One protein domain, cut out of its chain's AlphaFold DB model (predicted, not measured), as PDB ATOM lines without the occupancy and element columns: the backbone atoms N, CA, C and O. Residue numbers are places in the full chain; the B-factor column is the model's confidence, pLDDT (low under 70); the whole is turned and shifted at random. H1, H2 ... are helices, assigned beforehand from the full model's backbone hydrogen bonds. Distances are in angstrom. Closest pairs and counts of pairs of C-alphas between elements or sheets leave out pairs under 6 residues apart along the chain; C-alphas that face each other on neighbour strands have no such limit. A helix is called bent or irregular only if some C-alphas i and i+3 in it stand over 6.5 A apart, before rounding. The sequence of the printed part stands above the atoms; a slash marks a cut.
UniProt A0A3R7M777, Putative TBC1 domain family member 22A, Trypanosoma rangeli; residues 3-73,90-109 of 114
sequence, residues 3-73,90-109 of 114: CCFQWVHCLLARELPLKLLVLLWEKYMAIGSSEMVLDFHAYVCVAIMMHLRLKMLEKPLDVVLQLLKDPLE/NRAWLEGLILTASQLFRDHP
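What this domain is: This is residues 3 to 73 and 90 to 109 of the 114 residues of the protein "Putative TBC1 domain family member 22A" of Trypanosoma rangeli (UniProt A0A3R7M777). One long helix, H3, runs through the middle of the domain along its longest direction; H5 crosses it steeply on one side, while H1 and H4 follow one another in a broken line, roughly end to end, back along a roughly opposite side. H2 fills a further side, with residues near its start at the start of H5 and its later part near the start of H3, and the turn between H3 and H4 sticks out at one end with residues 57 to 62. The printed part has 91 residues with five named helices, in the order H1, H2, H3, H4, H5, and no named strand; the class is all helix. The whole is compact, with a radius of gyration of the C-alphas of 13.2 A, and rounded in outline, spanning 41 by 29 by 25 A.

Where its parts are: H3, the longest helix, has residues 34 to 56 and measures 31.5 A from C-alpha 34 at (154.391, 164.569, 102.081) to C-alpha 56 at (141.145, 168.500, 130.387). It has a kink of 31 degrees near residue 50 and is only just irregular, with C-alphas 51 and 54 standing 6.6 A apart. H5, residues 91 to 107, is 24.3 A long and ends with C-alpha 107 at (137.111, 156.080, 108.972). H2, residues 18 to 31, is 20.2 A long. H4, residues 61 to 69, measures 12.2 A. H1, residues 3 to 9, measures 10.8 A and begins with C-alpha 3 at (149.896, 175.281, 121.908); it is neither bent nor irregular, but only just, as C-alphas 3 and 6 are 6.3 A apart.

How they stand to each other: H3 is the hub, touching H1, H4 and H5. With its residues 40 to 48 alone it touches H5, and the closest C-alphas, those of Tyr 43 and Ala 101, are 4.8 A apart. These two run opposite ways at a steep tilt of 68 degrees, only just short of about perpendicular. With residues 41 to 45 alone H3 touches H1, where the C-alphas of Val 8 and Ala 42 come closest at 6.7 A, at a shallow tilt of 24 degrees, opposite ways. H3 and H4 form a helical hairpin at a steep tilt of 40 degrees; residues 52 to 56 alone of H3 touch H4, and the closest C-alphas are those of Met 56 and Val 64, 5.5 A apart. H4 touches H1, running the same way at a shallow tilt of 21 degrees, with the C-alphas of Cys 3 and Lys 69 closest at 5.3 A. H2 and H5 only just touch, with 3 pairs of C-alphas within 8 A, through residues 20 to 24 of H2 and 91 to 94 of H5 alone; the closest C-alphas, of Leu 20 and Arg 91, are 6.7 A apart. Their shallow tilt of 32 degrees, the same way, is only just short of steep. H2 and H3 are close but not clearly touching, with the C-alphas of Tyr 28 and Val 37 closest at 5.7 A. H1 is apart from H2 and H5, and H4 is apart from H2 and H5. Every O i to N i+4 pair is within hydrogen-bond range in H4 and H5; the counts are 17 of 19 in H3, 9 of 10 in H2 and 1 of 3 in H1, where 1 of 4 O i to N i+3 pairs is within range.

The domain as a whole: The two C-alphas farthest apart are those of Gly 32 and Pro 60, at 41.1 A. Residues 74 to 89 are cut out and not printed; C-alphas 73 and 90 are 13.8 A apart across the cut, which lies in the link from H4 to H5. Of the links printed whole, H2 to H3 and H3 to H4 are tight and H1 to H2 is short. The mean pLDDT of the printed part is 90.7, and residues 3 to 5 are under 70.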
ATOM      1  N   CYS A   3     149.522 176.552 121.277       55.56
ATOM      2  CA  CYS A   3     149.896 175.281 121.908       55.56
ATOM      3  C   CYS A   3     149.774 174.094 120.932       55.56
ATOM      4  O   CYS A   3     150.681 173.274 120.857       55.56
ATOM      5  N   CYS A   4     148.717 174.059 120.113       60.34
ATOM      6  CA  CYS A   4     148.511 173.010 119.104       60.34
ATOM      7  C   CYS A   4     149.353 173.209 117.832       60.34
ATOM      8  O   CYS A   4     149.556 172.266 117.073       60.34
ATOM      9  N   PHE A   5     149.873 174.419 117.597       63.69
ATOM     10  CA  PHE A   5     150.656 174.715 116.398       63.69
ATOM     11  C   PHE A   5     152.003 173.986 116.411       63.69
ATOM     12  O   PHE A   5     152.442 173.495 115.380       63.69
ATOM     13  N   GLN A   6     152.654 173.853 117.568       83.50
ATOM     14  CA  GLN A   6     153.979 173.220 117.634       83.50
ATOM     15  C   GLN A   6     153.928 171.717 117.360       83.50
ATOM     16  O   GLN A   6     154.827 171.203 116.699       83.50
ATOM     17  N   TRP A   7     152.868 171.033 117.795       90.38
ATOM     18  CA  TRP A   7     152.714 169.598 117.557       90.38
ATOM     19  C   TRP A   7     152.647 169.317 116.062       90.38
ATOM     20  O   TRP A   7     153.437 168.518 115.564       90.38
ATOM     21  N   VAL A   8     151.775 170.063 115.372       89.62
ATOM     22  CA  VAL A   8     151.523 169.941 113.935       89.62
ATOM     23  C   VAL A   8     152.723 170.418 113.114       89.62
ATOM     24  O   VAL A   8     153.169 169.722 112.208       89.62
ATOM     25  N   HIS A   9     153.293 171.584 113.433       89.06
ATOM     26  CA  HIS A   9     154.391 172.158 112.648       89.06
ATOM     27  C   HIS A   9     155.727 171.447 112.843       89.06
ATOM     28  O   HIS A   9     156.534 171.409 111.918       89.06
ATOM     29  N   CYS A  10     155.995 170.921 114.038       92.69
ATOM     30  CA  CYS A  10     157.266 170.269 114.343       92.69
ATOM     31  C   CYS A  10     157.166 168.741 114.323       92.69
ATOM     32  O   CYS A  10     158.090 168.085 114.801       92.69
ATOM     33  N   LEU A  11     156.069 168.170 113.814       93.94
ATOM     34  CA  LEU A  11     155.846 166.724 113.748       93.94
ATOM     35  C   LEU A  11     156.130 166.022 115.090       93.94
ATOM     36  O   LEU A  11     156.789 164.980 115.134       93.94
ATOM     37  N   LEU A  12     155.671 166.642 116.186       93.44
ATOM     38  CA  LEU A  12     155.876 166.226 117.585       93.44
ATOM     39  C   LEU A  12     157.343 166.125 118.054       93.44
ATOM     40  O   LEU A  12     157.606 165.557 119.118       93.44
ATOM     41  N   ALA A  13     158.303 166.714 117.332       92.56
ATOM     42  CA  ALA A  13     159.734 166.643 117.662       92.56
ATOM     43  C   ALA A  13     160.088 167.143 119.065       92.56
ATOM     44  O   ALA A  13     161.075 166.713 119.659       92.56
ATOM     45  N   ARG A  14     159.296 168.074 119.591       89.75
ATOM     46  CA  ARG A  14     159.524 168.692 120.897       89.75
ATOM     47  C   ARG A  14     158.823 167.942 122.032       89.75
ATOM     48  O   ARG A  14     159.197 168.094 123.195       89.75
ATOM     49  N   GLU A  15     157.849 167.113 121.672       88.75
ATOM     50  CA  GLU A  15     156.874 166.531 122.588       88.75
ATOM     51  C   GLU A  15     157.223 165.077 122.894       88.75
ATOM     52  O   GLU A  15     157.021 164.627 124.016       88.75
ATOM     53  N   LEU A  16     157.786 164.342 121.929       89.75
ATOM     54  CA  LEU A  16     158.181 162.945 122.096       89.75
ATOM     55  C   LEU A  16     159.649 162.800 122.540       89.75
ATOM     56  O   LEU A  16     160.515 163.559 122.106       89.75
ATOM     57  N   PRO A  17     159.990 161.781 123.356       89.12
ATOM     58  CA  PRO A  17     161.381 161.367 123.511       89.12
ATOM     59  C   PRO A  17     161.980 160.968 122.161       89.12
ATOM     60  O   PRO A  17     161.314 160.291 121.381       89.12
ATOM     61  N   LEU A  18     163.262 161.284 121.935       89.88
ATOM     62  CA  LEU A  18     163.965 161.023 120.670       89.88
ATOM     63  C   LEU A  18     163.756 159.593 120.144       89.88
ATOM     64  O   LEU A  18     163.469 159.402 118.968       89.88
ATOM     65  N   LYS A  19     163.824 158.586 121.027       91.00
ATOM     66  CA  LYS A  19     163.597 157.180 120.660       91.00
ATOM     67  C   LYS A  19     162.208 156.943 120.052       91.00
ATOM     68  O   LYS A  19     162.101 156.202 119.087       91.00
ATOM     69  N   LEU A  20     161.156 157.544 120.610       93.94
ATOM     70  CA  LEU A  20     159.792 157.414 120.084       93.94
ATOM     71  C   LEU A  20     159.576 158.287 118.849       93.94
ATOM     72  O   LEU A  20     158.897 157.864 117.920       93.94
ATOM     73  N   LEU A  21     160.188 159.471 118.825       95.44
ATOM     74  CA  LEU A  21     160.138 160.371 117.681       95.44
ATOM     75  C   LEU A  21     160.673 159.694 116.415       95.44
ATOM     76  O   LEU A  21     159.996 159.698 115.393       95.44
ATOM     77  N   VAL A  22     161.845 159.058 116.503       95.94
ATOM     78  CA  VAL A  22     162.452 158.341 115.371       95.94
ATOM     79  C   VAL A  22     161.525 157.237 114.866       95.94
ATOM     80  O   VAL A  22     161.293 157.153 113.669       95.94
ATOM     81  N   LEU A  23     160.918 156.450 115.759       95.94
ATOM     82  CA  LEU A  23     159.990 155.378 115.374       95.94
ATOM     83  C   LEU A  23     158.722 155.899 114.688       95.94
ATOM     84  O   LEU A  23     158.222 155.280 113.751       95.94
ATOM     85  N   LEU A  24     158.189 157.031 115.151       96.88
ATOM     86  CA  LEU A  24     157.065 157.685 114.489       96.88
ATOM     87  C   LEU A  24     157.474 158.165 113.092       96.88
ATOM     88  O   LEU A  24     156.758 157.943 112.118       96.88
ATOM     89  N   TRP A  25     158.643 158.792 112.984       96.88
ATOM     90  CA  TRP A  25     159.143 159.324 111.722       96.88
ATOM     91  C   TRP A  25     159.532 158.232 110.724       96.88
ATOM     92  O   TRP A  25     159.318 158.422 109.533       96.88
ATOM     93  N   GLU A  26     159.988 157.061 111.170       96.06
ATOM     94  CA  GLU A  26     160.151 155.882 110.308       96.06
ATOM     95  C   GLU A  26     158.831 155.506 109.616       96.06
ATOM     96  O   GLU A  26     158.820 155.190 108.426       96.06
ATOM     97  N   LYS A  27     157.693 155.598 110.325       94.31
ATOM     98  CA  LYS A  27     156.369 155.374 109.722       94.31
ATOM     99  C   LYS A  27     155.995 156.472 108.737       94.31
ATOM    100  O   LYS A  27     155.456 156.159 107.682       94.31
ATOM    101  N   TYR A  28     156.308 157.730 109.040       95.94
ATOM    102  CA  TYR A  28     156.076 158.834 108.105       95.94
ATOM    103  C   TYR A  28     156.895 158.679 106.822       95.94
ATOM    104  O   TYR A  28     156.353 158.828 105.732       95.94
ATOM    105  N   MET A  29     158.165 158.288 106.928       94.69
ATOM    106  CA  MET A  29     159.010 158.024 105.760       94.69
ATOM    107  C   MET A  29     158.482 156.860 104.906       94.69
ATOM    108  O   MET A  29     158.651 156.876 103.690       94.69
ATOM    109  N   ALA A  30     157.790 155.887 105.508       94.75
ATOM    110  CA  ALA A  30     157.181 154.773 104.780       94.75
ATOM    111  C   ALA A  30     155.921 155.154 103.970       94.75
ATOM    112  O   ALA A  30     155.565 154.423 103.050       94.75
ATOM    113  N   ILE A  31     155.249 156.272 104.285       90.25
ATOM    114  CA  ILE A  31     154.046 156.745 103.567       90.25
ATOM    115  C   ILE A  31     154.404 157.322 102.182       90.25
ATOM    116  O   ILE A  31     153.589 157.286 101.263       90.25
ATOM    117  N   GLY A  32     155.624 157.839 102.001       82.50
ATOM    118  CA  GLY A  32     156.171 158.259 100.702       82.50
ATOM    119  C   GLY A  32     155.612 159.559 100.098       82.50
ATOM    120  O   GLY A  32     156.291 160.167  99.275       82.50
ATOM    121  N   SER A  33     154.428 160.026 100.513       92.62
ATOM    122  CA  SER A  33     153.842 161.316 100.108       92.62
ATOM    123  C   SER A  33     153.822 162.310 101.268       92.62
ATOM    124  O   SER A  33     153.284 162.010 102.333       92.62
ATOM    125  N   SER A  34     154.365 163.513 101.060       90.12
ATOM    126  CA  SER A  34     154.391 164.569 102.081       90.12
ATOM    127  C   SER A  34     152.996 165.036 102.490       90.12
ATOM    128  O   SER A  34     152.768 165.281 103.669       90.12
ATOM    129  N   GLU A  35     152.058 165.128 101.546       90.62
ATOM    130  CA  GLU A  35     150.672 165.528 101.832       90.62
ATOM    131  C   GLU A  35     149.982 164.484 102.709       90.62
ATOM    132  O   GLU A  35     149.464 164.804 103.775       90.62
ATOM    133  N   MET A  36     150.106 163.207 102.338       90.50
ATOM    134  CA  MET A  36     149.533 162.102 103.107       90.50
ATOM    135  C   MET A  36     150.166 161.977 104.501       90.50
ATOM    136  O   MET A  36     149.484 161.602 105.453       90.50
ATOM    137  N   VAL A  37     151.453 162.310 104.647       93.88
ATOM    138  CA  VAL A  37     152.109 162.394 105.960       93.88
ATOM    139  C   VAL A  37     151.492 163.496 106.813       93.88
ATOM    140  O   VAL A  37     151.241 163.248 107.987       93.88
ATOM    141  N   LEU A  38     151.244 164.687 106.261       92.81
ATOM    142  CA  LEU A  38     150.640 165.796 107.008       92.81
ATOM    143  C   LEU A  38     149.193 165.488 107.404       92.81
ATOM    144  O   LEU A  38     148.831 165.704 108.563       92.81
ATOM    145  N   ASP A  39     148.412 164.907 106.492       92.25
ATOM    146  CA  ASP A  39     147.052 164.457 106.785       92.25
ATOM    147  C   ASP A  39     147.069 163.421 107.905       92.25
ATOM    148  O   ASP A  39     146.427 163.602 108.939       92.25
ATOM    149  N   PHE A  40     147.876 162.364 107.767       94.38
ATOM    150  CA  PHE A  40     148.008 161.334 108.793       94.38
ATOM    151  C   PHE A  40     148.525 161.899 110.126       94.38
ATOM    152  O   PHE A  40     148.053 161.518 111.199       94.38
ATOM    153  N   HIS A  41     149.465 162.844 110.082       95.25
ATOM    154  CA  HIS A  41     150.002 163.509 111.263       95.25
ATOM    155  C   HIS A  41     148.927 164.287 112.032       95.25
ATOM    156  O   HIS A  41     148.934 164.272 113.267       95.25
ATOM    157  N   ALA A  42     147.959 164.897 111.339       93.12
ATOM    158  CA  ALA A  42     146.814 165.522 111.990       93.12
ATOM    159  C   ALA A  42     146.031 164.502 112.839       93.12
ATOM    160  O   ALA A  42     145.716 164.789 113.995       93.12
ATOM    161  N   TYR A  43     145.817 163.276 112.345       94.56
ATOM    162  CA  TYR A  43     145.166 162.210 113.124       94.56
ATOM    163  C   TYR A  43     146.017 161.706 114.292       94.56
ATOM    164  O   TYR A  43     145.466 161.355 115.335       94.56
ATOM    165  N   VAL A  44     147.348 161.717 114.174       95.62
ATOM    166  CA  VAL A  44     148.237 161.444 115.319       95.62
ATOM    167  C   VAL A  44     148.067 162.517 116.401       95.62
ATOM    168  O   VAL A  44     147.928 162.183 117.578       95.62
ATOM    169  N   CYS A  45     147.998 163.796 116.022       94.19
ATOM    170  CA  CYS A  45     147.715 164.888 116.955       94.19
ATOM    171  C   CYS A  45     146.326 164.755 117.605       94.19
ATOM    172  O   CYS A  45     146.193 164.955 118.815       94.19
ATOM    173  N   VAL A  46     145.302 164.367 116.838       93.31
ATOM    174  CA  VAL A  46     143.956 164.084 117.367       93.31
ATOM    175  C   VAL A  46     143.994 162.929 118.366       93.31
ATOM    176  O   VAL A  46     143.421 163.053 119.446       93.31
ATOM    177  N   ALA A  47     144.710 161.842 118.072       94.44
ATOM    178  CA  ALA A  47     144.846 160.716 118.994       94.44
ATOM    179  C   ALA A  47     145.483 161.146 120.333       94.44
ATOM    180  O   ALA A  47     144.991 160.774 121.400       94.44
ATOM    181  N   ILE A  48     146.505 162.014 120.310       92.50
ATOM    182  CA  ILE A  48     147.076 162.612 121.534       92.50
ATOM    183  C   ILE A  48     146.019 163.443 122.270       92.50
ATOM    184  O   ILE A  48     145.850 163.308 123.483       92.50
ATOM    185  N   MET A  49     145.272 164.279 121.548       91.75
ATOM    186  CA  MET A  49     144.218 165.107 122.134       91.75
ATOM    187  C   MET A  49     143.113 164.263 122.786       91.75
ATOM    188  O   MET A  49     142.631 164.613 123.862       91.75
ATOM    189  N   MET A  50     142.752 163.119 122.201       92.25
ATOM    190  CA  MET A  50     141.788 162.182 122.783       92.25
ATOM    191  C   MET A  50     142.272 161.610 124.119       92.25
ATOM    192  O   MET A  50     141.482 161.534 125.060       92.25
ATOM    193  N   HIS A  51     143.563 161.278 124.243       89.31
ATOM    194  CA  HIS A  51     144.147 160.857 125.523       89.31
ATOM    195  C   HIS A  51     144.084 161.962 126.580       89.31
ATOM    196  O   HIS A  51     143.824 161.698 127.755       89.31
ATOM    197  N   LEU A  52     144.292 163.209 126.165       89.69
ATOM    198  CA  LEU A  52     144.256 164.355 127.063       89.69
ATOM    199  C   LEU A  52     142.848 164.808 127.422       89.69
ATOM    200  O   LEU A  52     142.668 165.421 128.472       89.69
ATOM    201  N   ARG A  53     141.844 164.492 126.597       90.94
ATOM    202  CA  ARG A  53     140.453 164.916 126.800       90.94
ATOM    203  C   ARG A  53     139.977 164.634 128.222       90.94
ATOM    204  O   ARG A  53     139.424 165.516 128.867       90.94
ATOM    205  N   LEU A  54     140.252 163.433 128.735       86.31
ATOM    206  CA  LEU A  54     139.862 163.035 130.092       86.31
ATOM    207  C   LEU A  54     140.568 163.849 131.186       86.31
ATOM    208  O   LEU A  54     140.002 164.049 132.255       86.31
ATOM    209  N   LYS A  55     141.783 164.343 130.923       86.56
ATOM    210  CA  LYS A  55     142.539 165.205 131.843       86.56
ATOM    211  C   LYS A  55     142.122 166.677 131.764       86.56
ATOM    212  O   LYS A  55     142.396 167.415 132.704       86.56
ATOM    213  N   MET A  56     141.504 167.102 130.660       89.69
ATOM    214  CA  MET A  56     141.145 168.500 130.387       89.69
ATOM    215  C   MET A  56     139.705 168.859 130.759       89.69
ATOM    216  O   MET A  56     139.435 170.022 131.052       89.69
ATOM    217  N   LEU A  57     138.778 167.897 130.729       92.00
ATOM    218  CA  LEU A  57     137.378 168.152 131.075       92.00
ATOM    219  C   LEU A  57     137.263 168.707 132.502       92.00
ATOM    220  O   LEU A  57     137.933 168.234 133.419       92.00
ATOM    221  N   GLU A  58     136.429 169.738 132.658       92.81
ATOM    222  CA  GLU A  58     136.167 170.429 133.933       92.81
ATOM    223  C   GLU A  58     137.407 171.072 134.586       92.81
ATOM    224  O   GLU A  58     137.382 171.441 135.762       92.81
ATOM    225  N   LYS A  59     138.509 171.238 133.839       93.12
ATOM    226  CA  LYS A  59     139.697 171.962 134.304       93.12
ATOM    227  C   LYS A  59     139.651 173.438 133.912       93.12
ATOM    228  O   LYS A  59     139.106 173.781 132.861       93.12
ATOM    229  N   PRO A  60     140.252 174.322 134.724       94.31
ATOM    230  CA  PRO A  60     140.387 175.724 134.363       94.31
ATOM    231  C   PRO A  60     141.341 175.898 133.166       94.31
ATOM    232  O   PRO A  60     142.178 175.041 132.869       94.31
ATOM    233  N   LEU A  61     141.181 177.013 132.446       89.81
ATOM    234  CA  LEU A  61     141.857 177.272 131.169       89.81
ATOM    235  C   LEU A  61     143.387 177.205 131.271       89.81
ATOM    236  O   LEU A  61     144.043 176.700 130.368       89.81
ATOM    237  N   ASP A  62     143.965 177.709 132.354       90.81
ATOM    238  CA  ASP A  62     145.404 177.688 132.615       90.81
ATOM    239  C   ASP A  62     145.963 176.258 132.683       90.81
ATOM    240  O   ASP A  62     146.979 175.967 132.048       90.81
ATOM    241  N   VAL A  63     145.250 175.350 133.355       89.62
ATOM    242  CA  VAL A  63     145.600 173.925 133.431       89.62
ATOM    243  C   VAL A  63     145.485 173.266 132.057       89.62
ATOM    244  O   VAL A  63     146.384 172.533 131.643       89.62
ATOM    245  N   VAL A  64     144.420 173.564 131.308       90.38
ATOM    246  CA  VAL A  64     144.252 173.055 129.937       90.38
ATOM    247  C   VAL A  64     145.394 173.535 129.037       90.38
ATOM    248  O   VAL A  64     146.000 172.735 128.326       90.38
ATOM    249  N   LEU A  65     145.747 174.820 129.100       89.06
ATOM    250  CA  LEU A  65     146.860 175.383 128.336       89.06
ATOM    251  C   LEU A  65     148.204 174.765 128.737       89.06
ATOM    252  O   LEU A  65     149.065 174.591 127.877       89.06
ATOM    253  N   GLN A  66     148.404 174.428 130.012       87.62
ATOM    254  CA  GLN A  66     149.605 173.727 130.463       87.62
ATOM    255  C   GLN A  66     149.683 172.311 129.876       87.62
ATOM    256  O   GLN A  66     150.725 171.948 129.334       87.62
ATOM    257  N   LEU A  67     148.580 171.557 129.902       88.81
ATOM    258  CA  LEU A  67     148.503 170.224 129.293       88.81
ATOM    259  C   LEU A  67     148.732 170.271 127.776       88.81
ATOM    260  O   LEU A  67     149.423 169.420 127.231       88.81
ATOM    261  N   LEU A  68     148.213 171.286 127.080       88.81
ATOM    262  CA  LEU A  68     148.467 171.461 125.645       88.81
ATOM    263  C   LEU A  68     149.918 171.872 125.334       88.81
ATOM    264  O   LEU A  68     150.408 171.623 124.236       88.81
ATOM    265  N   LYS A  69     150.629 172.517 126.266       87.25
ATOM    266  CA  LYS A  69     152.050 172.878 126.087       87.25
ATOM    267  C   LYS A  69     153.002 171.712 126.337       87.25
ATOM    268  O   LYS A  69     154.131 171.748 125.846       87.25
ATOM    269  N   ASP A  70     152.579 170.739 127.135       87.19
ATOM    270  CA  ASP A  70     153.366 169.566 127.506       87.19
ATOM    271  C   ASP A  70     152.454 168.329 127.629       87.19
ATOM    272  O   ASP A  70     152.154 167.876 128.734       87.19
ATOM    273  N   PRO A  71     151.979 167.780 126.495       86.56
ATOM    274  CA  PRO A  71     150.976 166.709 126.472       86.56
ATOM    275  C   PRO A  71     151.447 165.403 127.100       86.56
ATOM    276  O   PRO A  71     150.641 164.588 127.545       86.56
ATOM    277  N   LEU A  72     152.759 165.185 127.098       85.81
ATOM    278  CA  LEU A  72     153.381 164.008 127.687       85.81
ATOM    279  C   LEU A  72     154.021 164.333 129.039       85.81
ATOM    280  O   LEU A  72     154.826 163.546 129.525       85.81
ATOM    281  N   GLU A  73     153.706 165.502 129.612       82.56
ATOM    282  CA  GLU A  73     154.149 165.938 130.942       82.56
ATOM    283  C   GLU A  73     155.672 165.748 131.146       82.56
ATOM    284  O   GLU A  73     156.146 165.483 132.249       82.56
ATOM    285  N   ASN A  90     156.249 154.602 126.244       89.31
ATOM    286  CA  ASN A  90     157.127 153.588 125.664       89.31
ATOM    287  C   ASN A  90     156.688 153.216 124.231       89.31
ATOM    288  O   ASN A  90     155.802 153.839 123.644       89.31
ATOM    289  N   ARG A  91     157.343 152.213 123.633       92.00
ATOM    290  CA  ARG A  91     157.037 151.758 122.264       92.00
ATOM    291  C   ARG A  91     155.585 151.298 122.117       92.00
ATOM    292  O   ARG A  91     154.945 151.677 121.145       92.00
ATOM    293  N   ALA A  92     155.077 150.515 123.068       92.94
ATOM    294  CA  ALA A  92     153.717 149.984 123.010       92.94
ATOM    295  C   ALA A  92     152.675 151.113 123.051       92.94
ATOM    296  O   ALA A  92     151.699 151.084 122.304       92.94
ATOM    297  N   TRP A  93     152.923 152.147 123.862       93.38
ATOM    298  CA  TRP A  93     152.093 153.351 123.868       93.38
ATOM    299  C   TRP A  93     152.077 154.038 122.495       93.38
ATOM    300  O   TRP A  93     151.005 154.354 121.980       93.38
ATOM    301  N   LEU A  94     153.248 154.221 121.871       95.38
ATOM    302  CA  LEU A  94     153.342 154.830 120.541       95.38
ATOM    303  C   LEU A  94     152.616 153.993 119.476       95.38
ATOM    304  O   LEU A  94     151.940 154.545 118.613       95.38
ATOM    305  N   GLU A  95     152.733 152.668 119.530       95.69
ATOM    306  CA  GLU A  95     152.037 151.768 118.607       95.69
ATOM    307  C   GLU A  95     150.514 151.857 118.763       95.69
ATOM    308  O   GLU A  95     149.807 151.947 117.759       95.69
ATOM    309  N   GLY A  96     150.004 151.927 119.998       95.94
ATOM    310  CA  GLY A  96     148.582 152.167 120.263       95.94
ATOM    311  C   GLY A  96     148.097 153.526 119.743       95.94
ATOM    312  O   GLY A  96     147.015 153.623 119.157       95.94
ATOM    313  N   LEU A  97     148.924 154.566 119.885       95.50
ATOM    314  CA  LEU A  97     148.648 155.898 119.343       95.50
ATOM    315  C   LEU A  97     148.546 155.868 117.810       95.50
ATOM    316  O   LEU A  97     147.577 156.368 117.239       95.50
ATOM    317  N   ILE A  98     149.520 155.242 117.144       96.50
ATOM    318  CA  ILE A  98     149.552 155.096 115.681       96.50
ATOM    319  C   ILE A  98     148.364 154.261 115.198       96.50
ATOM    320  O   ILE A  98     147.760 154.601 114.181       96.50
ATOM    321  N   LEU A  99     147.994 153.199 115.917       96.88
ATOM    322  CA  LEU A  99     146.832 152.376 115.586       96.88
ATOM    323  C   LEU A  99     145.538 153.195 115.629       96.88
ATOM    324  O   LEU A  99     144.754 153.132 114.683       96.88
ATOM    325  N   THR A 100     145.355 153.995 116.680       96.56
ATOM    326  CA  THR A 100     144.196 154.889 116.837       96.56
ATOM    327  C   THR A 100     144.145 155.915 115.707       96.56
ATOM    328  O   THR A 100     143.120 156.061 115.045       96.56
ATOM    329  N   ALA A 101     145.269 156.573 115.413       95.81
ATOM    330  CA  ALA A 101     145.368 157.508 114.294       95.81
ATOM    331  C   ALA A 101     145.050 156.835 112.949       95.81
ATOM    332  O   ALA A 101     144.344 157.398 112.121       95.81
ATOM    333  N   SER A 102     145.516 155.599 112.750       94.62
ATOM    334  CA  SER A 102     145.260 154.821 111.531       94.62
ATOM    335  C   SER A 102     143.795 154.429 111.375       94.62
ATOM    336  O   SER A 102     143.313 154.338 110.251       94.62
ATOM    337  N   GLN A 103     143.093 154.163 112.478       95.81
ATOM    338  CA  GLN A 103     141.648 153.929 112.461       95.81
ATOM    339  C   GLN A 103     140.917 155.203 112.038       95.81
ATOM    340  O   GLN A 103     140.226 155.184 111.027       95.81
ATOM    341  N   LEU A 104     141.183 156.325 112.712       94.38
ATOM    342  CA  LEU A 104     140.551 157.607 112.393       94.38
ATOM    343  C   LEU A 104     140.808 158.050 110.944       94.38
ATOM    344  O   LEU A 104     139.890 158.515 110.278       94.38
ATOM    345  N   PHE A 105     142.034 157.868 110.446       91.75
ATOM    346  CA  PHE A 105     142.398 158.203 109.069       91.75
ATOM    347  C   PHE A 105     141.619 157.373 108.035       91.75
ATOM    348  O   PHE A 105     141.264 157.885 106.975       91.75
ATOM    349  N   ARG A 106     141.335 156.096 108.330       91.50
ATOM    350  CA  ARG A 106     140.519 155.235 107.455       91.50
ATOM    351  C   ARG A 106     139.035 155.569 107.530       91.50
ATOM    352  O   ARG A 106     138.371 155.554 106.500       91.50
ATOM    353  N   ASP A 107     138.535 155.843 108.730       92.44
ATOM    354  CA  ASP A 107     137.111 156.080 108.972       92.44
ATOM    355  C   ASP A 107     136.674 157.472 108.481       92.44
ATOM    356  O   ASP A 107     135.523 157.673 108.096       92.44
ATOM    357  N   HIS A 108     137.608 158.427 108.449       88.69
ATOM    358  CA  HIS A 108     137.379 159.810 108.039       88.69
ATOM    359  C   HIS A 108     138.477 160.280 107.075       88.69
ATOM    360  O   HIS A 108     139.314 161.084 107.477       88.69
ATOM    361  N   PRO A 109     138.537 159.805 105.822       77.69
ATOM    362  CA  PRO A 109     139.590 160.211 104.893       77.69
ATOM    363  C   PRO A 109     139.489 161.708 104.565       77.69
ATOM    364  O   PRO A 109     138.387 162.241 104.456       77.69
TER     365      PRO A 109